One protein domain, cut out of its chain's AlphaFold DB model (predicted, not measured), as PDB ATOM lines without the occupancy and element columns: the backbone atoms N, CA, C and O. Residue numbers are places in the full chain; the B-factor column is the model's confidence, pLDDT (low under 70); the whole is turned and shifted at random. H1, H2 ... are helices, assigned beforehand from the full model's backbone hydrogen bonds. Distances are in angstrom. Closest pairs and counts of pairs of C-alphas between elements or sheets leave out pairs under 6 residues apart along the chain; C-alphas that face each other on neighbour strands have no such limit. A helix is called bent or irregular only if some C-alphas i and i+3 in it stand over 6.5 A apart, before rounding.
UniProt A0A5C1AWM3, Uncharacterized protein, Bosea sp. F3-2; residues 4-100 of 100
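What this domain is: This is residues 4 to 100 of the 100 residues of an uncharacterized protein of Bosea sp. F3-2 (UniProt A0A5C1AWM3). A long helix, H1, runs slantwise past one end of three shorter helices, H2, H3 and H4, which form a flat row with H3 in the middle, like teeth of a comb. The first part of H1, residues 4 to 18, sticks out free, and H4 meets H3 only near the end of the row away from H1. The printed part has 97 residues with four named helices, in the order H1, H2, H3, H4, and no named strand; its class is all helix. It is loose, with a radius of gyration of the C-alphas of 18.0 A, and flat, spanning 59 by 33 by 14 A.

Where its parts are: H1, residues 4 to 34, begins with C-alpha 4 at (-1.661, -18.725, -28.383) and is 43.5 A long. H2, residues 37 to 50, measures 19.7 A. H3, residues 53 to 71, measures 27.8 A and is irregular, with C-alphas 54 and 57 7.4 A apart. H4, residues 77 to 99, measures 32.5 A and ends with C-alpha 99 at (32.216, 10.823, -56.704).

How they stand to each other: H1 and H2 meet only through their link. Residues 19 to 26 of H1 touch residues 77 to 80 of H4, closest at the C-alphas of Asp 23 and Ala 77, 5.8 A, at a steep tilt of 61 degrees, the same way. H1 and H3 are close but not clearly touching; the closest C-alphas, of Ser 34 and Cys 70, are 5.5 A apart. H2 and H3 form a helical hairpin and touch at a shallow tilt of 9 degrees, opposite ways, with the C-alphas of Asp 48 and Ala 59 closest at 5.3 A. H3 and H4, also a helical hairpin, touch through residues 54 to 58 and 90 to 98, opposite ways at a shallow tilt of 9 degrees; the C-alphas of Ala 58 and Ile 94 are closest at 6.7 A. H2 and H4 are apart. Every O i to N i+4 pair is within hydrogen-bond range in H1, H2 and H4, and 13 of 15 in H3.

The domain as a whole: The two C-alphas farthest apart, of Thr 4 and Leu 49, are 59.9 A apart. The printed part has no cut, and its three links are tight. The mean pLDDT of the printed part is 74.6; residues 4 to 20 and 97 to 100 are under 70.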
ATOM      1  N   THR A   4      -2.531 -19.396 -27.397       46.00
ATOM      2  CA  THR A   4      -1.661 -18.725 -28.383       46.00
ATOM      3  C   THR A   4      -2.339 -17.542 -29.080       46.00
ATOM      4  O   THR A   4      -1.666 -16.579 -29.433       46.00
ATOM      5  N   VAL A   5      -3.671 -17.556 -29.207       46.47
ATOM      6  CA  VAL A   5      -4.443 -16.450 -29.807       46.47
ATOM      7  C   VAL A   5      -4.477 -15.216 -28.892       46.47
ATOM      8  O   VAL A   5      -4.398 -14.090 -29.371       46.47
ATOM      9  N   LEU A   6      -4.509 -15.414 -27.569       44.56
ATOM     10  CA  LEU A   6      -4.477 -14.321 -26.588       44.56
ATOM     11  C   LEU A   6      -3.119 -13.604 -26.552       44.56
ATOM     12  O   LEU A   6      -3.076 -12.385 -26.414       44.56
ATOM     13  N   ALA A   7      -2.018 -14.340 -26.734       41.22
ATOM     14  CA  ALA A   7      -0.680 -13.754 -26.800       41.22
ATOM     15  C   ALA A   7      -0.469 -12.927 -28.083       41.22
ATOM     16  O   ALA A   7       0.108 -11.843 -28.015       41.22
ATOM     17  N   LEU A   8      -0.992 -13.382 -29.232       44.97
ATOM     18  CA  LEU A   8      -0.975 -12.592 -30.471       44.97
ATOM     19  C   LEU A   8      -1.855 -11.339 -30.377       44.97
ATOM     20  O   LEU A   8      -1.468 -10.295 -30.889       44.97
ATOM     21  N   GLY A   9      -3.006 -11.419 -29.701       50.22
ATOM     22  CA  GLY A   9      -3.865 -10.257 -29.460       50.22
ATOM     23  C   GLY A   9      -3.198  -9.198 -28.577       50.22
ATOM     24  O   GLY A   9      -3.294  -8.010 -28.869       50.22
ATOM     25  N   ALA A  10      -2.463  -9.616 -27.541       47.53
ATOM     26  CA  ALA A  10      -1.729  -8.706 -26.662       47.53
ATOM     27  C   ALA A  10      -0.514  -8.065 -27.359       47.53
ATOM     28  O   ALA A  10      -0.321  -6.859 -27.252       47.53
ATOM     29  N   LEU A  11       0.263  -8.831 -28.134       48.31
ATOM     30  CA  LEU A  11       1.353  -8.289 -28.960       48.31
ATOM     31  C   LEU A  11       0.827  -7.374 -30.070       48.31
ATOM     32  O   LEU A  11       1.421  -6.333 -30.328       48.31
ATOM     33  N   GLY A  12      -0.310  -7.720 -30.676       51.09
ATOM     34  CA  GLY A  12      -1.015  -6.869 -31.629       51.09
ATOM     35  C   GLY A  12      -1.487  -5.565 -30.993       51.09
ATOM     36  O   GLY A  12      -1.299  -4.515 -31.585       51.09
ATOM     37  N   ALA A  13      -2.013  -5.597 -29.766       51.84
ATOM     38  CA  ALA A  13      -2.434  -4.401 -29.037       51.84
ATOM     39  C   ALA A  13      -1.252  -3.531 -28.574       51.84
ATOM     40  O   ALA A  13      -1.348  -2.311 -28.651       51.84
ATOM     41  N   LEU A  14      -0.127  -4.121 -28.152       48.25
ATOM     42  CA  LEU A  14       1.102  -3.380 -27.831       48.25
ATOM     43  C   LEU A  14       1.769  -2.797 -29.081       48.25
ATOM     44  O   LEU A  14       2.250  -1.669 -29.037       48.25
ATOM     45  N   ALA A  15       1.763  -3.522 -30.201       52.91
ATOM     46  CA  ALA A  15       2.239  -3.015 -31.481       52.91
ATOM     47  C   ALA A  15       1.313  -1.925 -32.029       52.91
ATOM     48  O   ALA A  15       1.810  -0.914 -32.504       52.91
ATOM     49  N   LEU A  16      -0.014  -2.065 -31.905       52.78
ATOM     50  CA  LEU A  16      -0.971  -1.023 -32.283       52.78
ATOM     51  C   LEU A  16      -0.877   0.197 -31.364       52.78
ATOM     52  O   LEU A  16      -0.958   1.308 -31.868       52.78
ATOM     53  N   ALA A  17      -0.699   0.027 -30.053       56.44
ATOM     54  CA  ALA A  17      -0.504   1.141 -29.123       56.44
ATOM     55  C   ALA A  17       0.850   1.833 -29.362       56.44
ATOM     56  O   ALA A  17       0.941   3.060 -29.348       56.44
ATOM     57  N   GLY A  18       1.894   1.055 -29.658       59.19
ATOM     58  CA  GLY A  18       3.187   1.555 -30.111       59.19
ATOM     59  C   GLY A  18       3.071   2.323 -31.427       59.19
ATOM     60  O   GLY A  18       3.588   3.425 -31.523       59.19
ATOM     61  N   CYS A  19       2.322   1.809 -32.404       59.69
ATOM     62  CA  CYS A  19       2.075   2.490 -33.677       59.69
ATOM     63  C   CYS A  19       1.262   3.770 -33.480       59.69
ATOM     64  O   CYS A  19       1.665   4.809 -33.966       59.69
ATOM     65  N   GLN A  20       0.189   3.747 -32.686       60.75
ATOM     66  CA  GLN A  20      -0.638   4.929 -32.406       60.75
ATOM     67  C   GLN A  20       0.150   6.037 -31.698       60.75
ATOM     68  O   GLN A  20      -0.025   7.221 -31.992       60.75
ATOM     69  N   THR A  21       1.033   5.667 -30.766       70.50
ATOM     70  CA  THR A  21       1.920   6.630 -30.098       70.50
ATOM     71  C   THR A  21       3.012   7.134 -31.038       70.50
ATOM     72  O   THR A  21       3.316   8.328 -31.010       70.50
ATOM     73  N   LEU A  22       3.551   6.279 -31.912       75.44
ATOM     74  CA  LEU A  22       4.504   6.673 -32.949       75.44
ATOM     75  C   LEU A  22       3.860   7.615 -33.972       75.44
ATOM     76  O   LEU A  22       4.409   8.672 -34.239       75.44
ATOM     77  N   ASP A  23       2.677   7.282 -34.480       78.50
ATOM     78  CA  ASP A  23       1.898   8.081 -35.427       78.50
ATOM     79  C   ASP A  23       1.524   9.434 -34.814       78.50
ATOM     80  O   ASP A  23       1.671  10.465 -35.460       78.50
ATOM     81  N   SER A  24       1.146   9.468 -33.530       77.94
ATOM     82  CA  SER A  24       0.891  10.730 -32.818       77.94
ATOM     83  C   SER A  24       2.150  11.597 -32.710       77.94
ATOM     84  O   SER A  24       2.083  12.812 -32.887       77.94
ATOM     85  N   ARG A  25       3.317  10.989 -32.454       80.19
ATOM     86  CA  ARG A  25       4.606  11.700 -32.437       80.19
ATOM     87  C   ARG A  25       5.022  12.166 -33.825       80.19
ATOM     88  O   ARG A  25       5.527  13.276 -33.955       80.19
ATOM     89  N   ILE A  26       4.803  11.347 -34.849       80.94
ATOM     90  CA  ILE A  26       5.068  11.698 -36.243       80.94
ATOM     91  C   ILE A  26       4.184  12.871 -36.632       80.94
ATOM     92  O   ILE A  26       4.715  13.859 -37.117       80.94
ATOM     93  N   ALA A  27       2.885  12.822 -36.346       82.31
ATOM     94  CA  ALA A  27       1.973  13.930 -36.583       82.31
ATOM     95  C   ALA A  27       2.425  15.208 -35.859       82.31
ATOM     96  O   ALA A  27       2.517  16.247 -36.500       82.31
ATOM     97  N   GLU A  28       2.802  15.129 -34.576       83.50
ATOM     98  CA  GLU A  28       3.299  16.285 -33.814       83.50
ATOM     99  C   GLU A  28       4.561  16.898 -34.447       83.50
ATOM    100  O   GLU A  28       4.648  18.113 -34.635       83.50
ATOM    101  N   ILE A  29       5.550  16.067 -34.783       84.38
ATOM    102  CA  ILE A  29       6.797  16.518 -35.411       84.38
ATOM    103  C   ILE A  29       6.507  17.095 -36.798       84.38
ATOM    104  O   ILE A  29       7.039  18.145 -37.143       84.38
ATOM    105  N   SER A  30       5.645  16.436 -37.568       82.12
ATOM    106  CA  SER A  30       5.259  16.832 -38.919       82.12
ATOM    107  C   SER A  30       4.500  18.159 -38.920       82.12
ATOM    108  O   SER A  30       4.810  19.032 -39.725       82.12
ATOM    109  N   ASP A  31       3.606  18.385 -37.951       85.31
ATOM    110  CA  ASP A  31       2.931  19.670 -37.759       85.31
ATOM    111  C   ASP A  31       3.938  20.766 -37.366       85.31
ATOM    112  O   ASP A  31       3.939  21.837 -37.974       85.31
ATOM    113  N   ARG A  32       4.871  20.503 -36.436       84.38
ATOM    114  CA  ARG A  32       5.941  21.468 -36.095       84.38
ATOM    115  C   ARG A  32       6.825  21.811 -37.293       84.38
ATOM    116  O   ARG A  32       7.203  22.971 -37.455       84.38
ATOM    117  N   LEU A  33       7.161  20.820 -38.115       82.25
ATOM    118  CA  LEU A  33       7.962  21.014 -39.320       82.25
ATOM    119  C   LEU A  33       7.172  21.793 -40.381       82.25
ATOM    120  O   LEU A  33       7.710  22.714 -40.990       82.25
ATOM    121  N   SER A  34       5.879  21.492 -40.535       83.81
ATOM    122  CA  SER A  34       4.985  22.201 -41.455       83.81
ATOM    123  C   SER A  34       4.778  23.667 -41.065       83.81
ATOM    124  O   SER A  34       4.775  24.541 -41.927       83.81
ATOM    125  N   ALA A  35       4.743  23.975 -39.764       87.75
ATOM    126  CA  ALA A  35       4.698  25.349 -39.265       87.75
ATOM    127  C   ALA A  35       5.958  26.157 -39.632       87.75
ATOM    128  O   ALA A  35       5.928  27.386 -39.648       87.75
ATOM    129  N   ARG A  36       7.063  25.472 -39.949       89.12
ATOM    130  CA  ARG A  36       8.337  26.052 -40.397       89.12
ATOM    131  C   ARG A  36       8.558  25.921 -41.901       89.12
ATOM    132  O   ARG A  36       9.656  26.190 -42.377       89.12
ATOM    133  N   CYS A  37       7.536  25.554 -42.672       87.06
ATOM    134  CA  CYS A  37       7.673  25.364 -44.114       87.06
ATOM    135  C   CYS A  37       8.151  26.609 -44.858       87.06
ATOM    136  O   CYS A  37       8.989  26.488 -45.745       87.06
ATOM    137  N   ALA A  38       7.679  27.799 -44.480       84.75
ATOM    138  CA  ALA A  38       8.141  29.045 -45.091       84.75
ATOM    139  C   ALA A  38       9.641  29.292 -44.831       84.75
ATOM    140  O   ALA A  38      10.389  29.611 -45.759       84.75
ATOM    141  N   ASP A  39      10.097  29.065 -43.594       86.94
ATOM    142  CA  ASP A  39      11.513  29.166 -43.219       86.94
ATOM    143  C   ASP A  39      12.359  28.138 -43.995       86.94
ATOM    144  O   ASP A  39      13.393  28.471 -44.574       86.94
ATOM    145  N   LEU A  40      11.891  26.887 -44.074       84.44
ATOM    146  CA  LEU A  40      12.585  25.799 -44.765       84.44
ATOM    147  C   LEU A  40      12.640  26.003 -46.284       84.44
ATOM    148  O   LEU A  40      13.662  25.709 -46.897       84.44
ATOM    149  N   GLN A  41      11.579  26.526 -46.902       85.75
ATOM    150  CA  GLN A  41      11.567  26.850 -48.332       85.75
ATOM    151  C   GLN A  41      12.544  27.980 -48.644       85.75
ATOM    152  O   GLN A  41      13.260  27.919 -49.644       85.75
ATOM    153  N   THR A  42      12.620  28.975 -47.761       85.75
ATOM    154  CA  THR A  42      13.580  30.077 -47.874       85.75
ATOM    155  C   THR A  42      15.015  29.567 -47.738       85.75
ATOM    156  O   THR A  42      15.879  29.917 -48.542       85.75
ATOM    157  N   ALA A  43      15.268  28.674 -46.779       84.00
ATOM    158  CA  ALA A  43      16.563  28.019 -46.631       84.00
ATOM    159  C   ALA A  43      16.910  27.146 -47.851       84.00
ATOM    160  O   ALA A  43      18.042  27.188 -48.323       84.00
ATOM    161  N   ALA A  44      15.950  26.403 -48.406       82.31
ATOM    162  CA  ALA A  44      16.152  25.583 -49.600       82.31
ATOM    163  C   ALA A  44      16.484  26.430 -50.839       82.31
ATOM    164  O   ALA A  44      17.367  26.061 -51.609       82.31
ATOM    165  N   LEU A  45      15.838  27.590 -50.997       82.44
ATOM    166  CA  LEU A  45      16.182  28.577 -52.026       82.44
ATOM    167  C   LEU A  45      17.610  29.096 -51.856       82.44
ATOM    168  O   LEU A  45      18.362  29.150 -52.826       82.44
ATOM    169  N   ALA A  46      18.005  29.438 -50.629       84.31
ATOM    170  CA  ALA A  46      19.377  29.848 -50.352       84.31
ATOM    171  C   ALA A  46      20.369  28.724 -50.697       84.31
ATOM    172  O   ALA A  46      21.379  28.974 -51.352       84.31
ATOM    173  N   VAL A  47      20.059  27.476 -50.335       81.19
ATOM    174  CA  VAL A  47      20.880  26.317 -50.702       81.19
ATOM    175  C   VAL A  47      20.971  26.156 -52.221       81.19
ATOM    176  O   VAL A  47      22.075  25.937 -52.698       81.19
ATOM    177  N   ASP A  48      19.892  26.315 -52.993       83.25
ATOM    178  CA  ASP A  48      19.947  26.231 -54.467       83.25
ATOM    179  C   ASP A  48      20.819  27.341 -55.085       83.25
ATOM    180  O   ASP A  48      21.588  27.090 -56.019       83.25
ATOM    181  N   LEU A  49      20.764  28.557 -54.527       81.44
ATOM    182  CA  LEU A  49      21.581  29.693 -54.972       81.44
ATOM    183  C   LEU A  49      23.079  29.482 -54.709       81.44
ATOM    184  O   LEU A  49      23.903  29.838 -55.552       81.44
ATOM    185  N   PHE A  50      23.431  28.891 -53.565       83.62
ATOM    186  CA  PHE A  50      24.821  28.628 -53.173       83.62
ATOM    187  C   PHE A  50      25.303  27.208 -53.517       83.62
ATOM    188  O   PHE A  50      26.468  26.877 -53.284       83.62
ATOM    189  N   ALA A  51      24.440  26.361 -54.081       78.50
ATOM    190  CA  ALA A  51      24.782  24.993 -54.438       78.50
ATOM    191  C   ALA A  51      25.768  24.964 -55.619       78.50
ATOM    192  O   ALA A  51      25.519  25.596 -56.654       78.50
ATOM    193  N   PRO A  52      26.860  24.178 -55.524       77.25
ATOM    194  CA  PRO A  52      27.698  23.906 -56.681       77.25
ATOM    195  C   PRO A  52      26.891  23.198 -57.778       77.25
ATOM    196  O   PRO A  52      26.003  22.399 -57.486       77.25
ATOM    197  N   GLU A  53      27.233  23.451 -59.045       79.81
ATOM    198  CA  GLU A  53      26.559  22.897 -60.239       79.81
ATOM    199  C   GLU A  53      26.271  21.391 -60.119       79.81
ATOM    200  O   GLU A  53      25.153  20.946 -60.370       79.81
ATOM    201  N   LYS A  54      27.244  20.630 -59.597       77.25
ATOM    202  CA  LYS A  54      27.149  19.176 -59.388       77.25
ATOM    203  C   LYS A  54      25.988  18.731 -58.485       77.25
ATOM    204  O   LYS A  54      25.561  17.586 -58.580       77.25
ATOM    205  N   VAL A  55      25.490  19.593 -57.598       76.38
ATOM    206  CA  VAL A  55      24.401  19.276 -56.652       76.38
ATOM    207  C   VAL A  55      23.193  20.200 -56.804       76.38
ATOM    208  O   VAL A  55      22.238  20.083 -56.044       76.38
ATOM    209  N   ARG A  56      23.176  21.092 -57.800       77.75
ATOM    210  CA  ARG A  56      22.053  22.014 -58.023       77.75
ATOM    211  C   ARG A  56      20.775  21.277 -58.439       77.75
ATOM    212  O   ARG A  56      19.704  21.540 -57.906       77.75
ATOM    213  N   ALA A  57      20.883  20.282 -59.324       78.12
ATOM    214  CA  ALA A  57      19.739  19.438 -59.700       78.12
ATOM    215  C   ALA A  57      19.107  18.743 -58.478       78.12
ATOM    216  O   ALA A  57      17.889  18.611 -58.365       78.12
ATOM    217  N   ALA A  58      19.957  18.361 -57.533       75.06
ATOM    218  CA  ALA A  58      19.573  17.735 -56.287       75.06
ATOM    219  C   ALA A  58      18.987  18.703 -55.258       75.06
ATOM    220  O   ALA A  58      18.008  18.366 -54.598       75.06
ATOM    221  N   ALA A  59      19.535  19.914 -55.156       79.88
ATOM    222  CA  ALA A  59      18.963  20.985 -54.346       79.88
ATOM    223  C   ALA A  59      17.532  21.310 -54.810       79.88
ATOM    224  O   ALA A  59      16.614  21.361 -53.990       79.88
ATOM    225  N   ARG A  60      17.308  21.392 -56.129       81.44
ATOM    226  CA  ARG A  60      15.964  21.553 -56.710       81.44
ATOM    227  C   ARG A  60      15.029  20.392 -56.393       81.44
ATOM    228  O   ARG A  60      13.879  20.627 -56.033       81.44
ATOM    229  N   GLN A  61      15.503  19.149 -56.482       79.44
ATOM    230  CA  GLN A  61      14.706  17.993 -56.054       79.44
ATOM    231  C   GLN A  61      14.345  18.074 -54.567       79.44
ATOM    232  O   GLN A  61      13.191  17.849 -54.212       79.44
ATOM    233  N   GLY A  62      15.290  18.467 -53.709       77.88
ATOM    234  CA  GLY A  62      15.039  18.699 -52.288       77.88
ATOM    235  C   GLY A  62      13.953  19.751 -52.050       77.88
ATOM    236  O   GLY A  62      13.079  19.550 -51.211       77.88
ATOM    237  N   GLN A  63      13.940  20.829 -52.837       82.44
ATOM    238  CA  GLN A  63      12.899  21.856 -52.771       82.44
ATOM    239  C   GLN A  63      11.515  21.315 -53.172       82.44
ATOM    240  O   GLN A  63      10.520  21.643 -52.526       82.44
ATOM    241  N   VAL A  64      11.441  20.454 -54.194       83.62
ATOM    242  CA  VAL A  64      10.187  19.794 -54.599       83.62
ATOM    243  C   VAL A  64       9.674  18.881 -53.487       83.62
ATOM    244  O   VAL A  64       8.511  18.996 -53.106       83.62
ATOM    245  N   VAL A  65      10.533  18.040 -52.907       82.62
ATOM    246  CA  VAL A  65      10.161  17.157 -51.788       82.62
ATOM    247  C   VAL A  65       9.689  17.973 -50.586       82.62
ATOM    248  O   VAL A  65       8.654  17.669 -49.997       82.62
ATOM    249  N   LEU A  66      10.390  19.064 -50.262       83.44
ATOM    250  CA  LEU A  66       9.987  19.972 -49.195       83.44
ATOM    251  C   LEU A  66       8.608  20.589 -49.479       83.44
ATOM    252  O   LEU A  66       7.753  20.616 -48.601       83.44
ATOM    253  N   SER A  67       8.355  21.042 -50.709       84.00
ATOM    254  CA  SER A  67       7.053  21.600 -51.091       84.00
ATOM    255  C   SER A  67       5.916  20.575 -50.999       84.00
ATOM    256  O   SER A  67       4.835  20.905 -50.512       84.00
ATOM    257  N   GLN A  68       6.171  19.318 -51.376       84.31
ATOM    258  CA  GLN A  68       5.213  18.219 -51.238       84.31
ATOM    259  C   GLN A  68       4.936  17.897 -49.770       84.31
ATOM    260  O   GLN A  68       3.775  17.765 -49.388       84.31
ATOM    261  N   PHE A  69       5.978  17.850 -48.937       85.75
ATOM    262  CA  PHE A  69       5.841  17.680 -47.492       85.75
ATOM    263  C   PHE A  69       4.995  18.803 -46.879       85.75
ATOM    264  O   PHE A  69       4.099  18.543 -46.083       85.75
ATOM    265  N   CYS A  70       5.231  20.052 -47.284       85.31
ATOM    266  CA  CYS A  70       4.469  21.206 -46.809       85.31
ATOM    267  C   CYS A  70       2.998  21.180 -47.241       85.31
ATOM    268  O   CYS A  70       2.137  21.644 -46.499       85.31
ATOM    269  N   ALA A  71       2.701  20.639 -48.426       85.06
ATOM    270  CA  ALA A  71       1.332  20.492 -48.912       85.06
ATOM    271  C   ALA A  71       0.594  19.323 -48.240       85.06
ATOM    272  O   ALA A  71      -0.604  19.418 -47.971       85.06
ATOM    273  N   LYS A  72       1.295  18.215 -47.979       85.81
ATOM    274  CA  LYS A  72       0.732  17.019 -47.348       85.81
ATOM    275  C   LYS A  72       1.744  16.381 -46.386       85.81
ATOM    276  O   LYS A  72       2.442  15.441 -46.770       85.81
ATOM    277  N   PRO A  73       1.804  16.859 -45.131       81.12
ATOM    278  CA  PRO A  73       2.714  16.305 -44.140       81.12
ATOM    279  C   PRO A  73       2.354  14.841 -43.820       81.12
ATOM    280  O   PRO A  73       1.172  14.534 -43.621       81.12
ATOM    281  N   PRO A  74       3.336  13.923 -43.739       80.12
ATOM    282  CA  PRO A  74       3.105  12.550 -43.315       80.12
ATOM    283  C   PRO A  74       2.606  12.548 -41.872       80.12
ATOM    284  O   PRO A  74       3.170  13.214 -41.001       80.12
ATOM    285  N   ARG A  75       1.528  11.803 -41.627       79.38
ATOM    286  CA  ARG A  75       0.891  11.674 -40.307       79.38
ATOM    287  C   ARG A  75       1.094  10.287 -39.701       79.38
ATOM    288  O   ARG A  75       0.802  10.104 -38.527       79.38
ATOM    289  N   THR A  76       1.589   9.335 -40.489       81.19
ATOM    290  CA  THR A  76       1.784   7.947 -40.071       81.19
ATOM    291  C   THR A  76       3.210   7.470 -40.326       81.19
ATOM    292  O   THR A  76       3.926   8.005 -41.178       81.19
ATOM    293  N   ALA A  77       3.616   6.425 -39.611       75.69
ATOM    294  CA  ALA A  77       4.893   5.741 -39.791       75.69
ATOM    295  C   ALA A  77       5.068   5.178 -41.204       75.69
ATOM    296  O   ALA A  77       6.171   5.222 -41.750       75.69
ATOM    297  N   ALA A  78       3.984   4.686 -41.809       75.19
ATOM    298  CA  ALA A  78       3.999   4.165 -43.170       75.19
ATOM    299  C   ALA A  78       4.278   5.279 -44.194       75.19
ATOM    300  O   ALA A  78       5.180   5.132 -45.018       75.19
ATOM    301  N   ASP A  79       3.574   6.411 -44.091       76.38
ATOM    302  CA  ASP A  79       3.787   7.564 -44.978       76.38
ATOM    303  C   ASP A  79       5.205   8.125 -44.834       76.38
ATOM    304  O   ASP A  79       5.874   8.429 -45.823       76.38
ATOM    305  N   LEU A  80       5.691   8.219 -43.592       78.19
ATOM    306  CA  LEU A  80       7.037   8.702 -43.308       78.19
ATOM    307  C   LEU A  80       8.108   7.763 -43.879       78.19
ATOM    308  O   LEU A  80       9.075   8.233 -44.475       78.19
ATOM    309  N   ALA A  81       7.947   6.447 -43.733       77.31
ATOM    310  CA  ALA A  81       8.901   5.470 -44.252       77.31
ATOM    311  C   ALA A  81       8.989   5.497 -45.786       77.31
ATOM    312  O   ALA A  81      10.088   5.407 -46.337       77.31
ATOM    313  N   ILE A  82       7.853   5.668 -46.472       79.50
ATOM    314  CA  ILE A  82       7.812   5.827 -47.933       79.50
ATOM    315  C   ILE A  82       8.564   7.100 -48.340       79.50
ATOM    316  O   ILE A  82       9.481   7.029 -49.160       79.50
ATOM    317  N   ALA A  83       8.252   8.233 -47.703       77.00
ATOM    318  CA  ALA A  83       8.900   9.512 -47.990       77.00
ATOM    319  C   ALA A  83      10.422   9.467 -47.751       77.00
ATOM    320  O   ALA A  83      11.213   9.922 -48.582       77.00
ATOM    321  N   ILE A  84      10.866   8.860 -46.645       80.12
ATOM    322  CA  ILE A  84      12.294   8.681 -46.351       80.12
ATOM    323  C   ILE A  84      12.955   7.783 -47.403       80.12
ATOM    324  O   ILE A  84      14.043   8.104 -47.881       80.12
ATOM    325  N   GLY A  85      12.307   6.684 -47.802       77.94
ATOM    326  CA  GLY A  85      12.836   5.761 -48.807       77.94
ATOM    327  C   GLY A  85      13.094   6.425 -50.163       77.94
ATOM    328  O   GLY A  85      14.134   6.182 -50.779       77.94
ATOM    329  N   GLU A  86      12.192   7.299 -50.611       75.38
ATOM    330  CA  GLU A  86      12.386   8.093 -51.832       75.38
ATOM    331  C   GLU A  86      13.541   9.092 -51.685       75.38
ATOM    332  O   GLU A  86      14.381   9.220 -52.582       75.38
ATOM    333  N   THR A  87      13.653   9.726 -50.516       75.69
ATOM    334  CA  THR A  87      14.714  10.700 -50.228       75.69
ATOM    335  C   THR A  87      16.101  10.044 -50.183       75.69
ATOM    336  O   THR A  87      17.067  10.592 -50.712       75.69
ATOM    337  N   ILE A  88      16.217   8.839 -49.611       80.19
ATOM    338  CA  ILE A  88      17.478   8.076 -49.562       80.19
ATOM    339  C   ILE A  88      17.955   7.714 -50.971       80.19
ATOM    340  O   ILE A  88      19.143   7.844 -51.264       80.19
ATOM    341  N   LYS A  89      17.051   7.294 -51.866       76.88
ATOM    342  CA  LYS A  89      17.414   7.001 -53.263       76.88
ATOM    343  C   LYS A  89      17.944   8.243 -53.980       76.88
ATOM    344  O   LYS A  89      18.940   8.148 -54.695       76.88
ATOM    345  N   ALA A  90      17.321   9.400 -53.754       71.25
ATOM    346  CA  ALA A  90      17.812  10.665 -54.290       71.25
ATOM    347  C   ALA A  90      19.211  11.001 -53.738       71.25
ATOM    348  O   ALA A  90      20.110  11.315 -54.513       71.25
ATOM    349  N   LEU A  91      19.442  10.843 -52.430       75.44
ATOM    350  CA  LEU A  91      20.757  11.053 -51.800       75.44
ATOM    351  C   LEU A  91      21.849  10.144 -52.369       75.44
ATOM    352  O   LEU A  91      22.947  10.616 -52.657       75.44
ATOM    353  N   GLN A  92      21.551   8.870 -52.600       80.38
ATOM    354  CA  GLN A  92      22.508   7.942 -53.203       80.38
ATOM    355  C   GLN A  92      22.884   8.346 -54.635       80.38
ATOM    356  O   GLN A  92      24.056   8.266 -55.007       80.38
ATOM    357  N   ALA A  93      21.924   8.832 -55.427       74.62
ATOM    358  CA  ALA A  93      22.201   9.350 -56.766       74.62
ATOM    359  C   ALA A  93      23.116  10.591 -56.725       74.62
ATOM    360  O   ALA A  93      24.002  10.742 -57.566       74.62
ATOM    361  N   ILE A  94      22.953  11.443 -55.710       73.19
ATOM    362  CA  ILE A  94      23.786  12.634 -55.489       73.19
ATOM    363  C   ILE A  94      25.204  12.248 -55.088       73.19
ATOM    364  O   ILE A  94      26.168  12.797 -55.618       73.19
ATOM    365  N   GLU A  95      25.353  11.307 -54.159       77.50
ATOM    366  CA  GLU A  95      26.668  10.818 -53.744       77.50
ATOM    367  C   GLU A  95      27.422  10.165 -54.902       77.50
ATOM    368  O   GLU A  95      28.624  10.396 -55.057       77.50
ATOM    369  N   ALA A  96      26.721   9.402 -55.744       76.38
ATOM    370  CA  ALA A  96      27.289   8.836 -56.960       76.38
ATOM    371  C   ALA A  96      27.756   9.937 -57.929       76.38
ATOM    372  O   ALA A  96      28.890   9.888 -58.400       76.38
ATOM    373  N   ALA A  97      26.940  10.973 -58.153       67.19
ATOM    374  CA  ALA A  97      27.303  12.120 -58.992       67.19
ATOM    375  C   ALA A  97      28.445  12.973 -58.403       67.19
ATOM    376  O   ALA A  97      29.199  13.598 -59.143       67.19
ATOM    377  N   LYS A  98      28.600  12.998 -57.073       67.12
ATOM    378  CA  LYS A  98      29.679  13.723 -56.385       67.12
ATOM    379  C   LYS A  98      31.024  12.992 -56.454       67.12
ATOM    380  O   LYS A  98      32.062  13.647 -56.387       67.12
ATOM    381  N   ARG A  99      31.010  11.656 -56.543       67.56
ATOM    382  CA  ARG A  99      32.216  10.823 -56.704       67.56
ATOM    383  C   ARG A  99      32.715  10.743 -58.156       67.56
ATOM    384  O   ARG A  99      33.831  10.267 -58.346       67.56
ATOM    385  N   GLY A 100      31.923  11.198 -59.132       50.34
ATOM    386  CA  GLY A 100      32.310  11.379 -60.541       50.34
ATOM    387  C   GLY A 100      32.872  12.766 -60.850       50.34
ATOM    388  O   GLY A 100      33.784  12.828 -61.695       50.34
TER     389      GLY A 100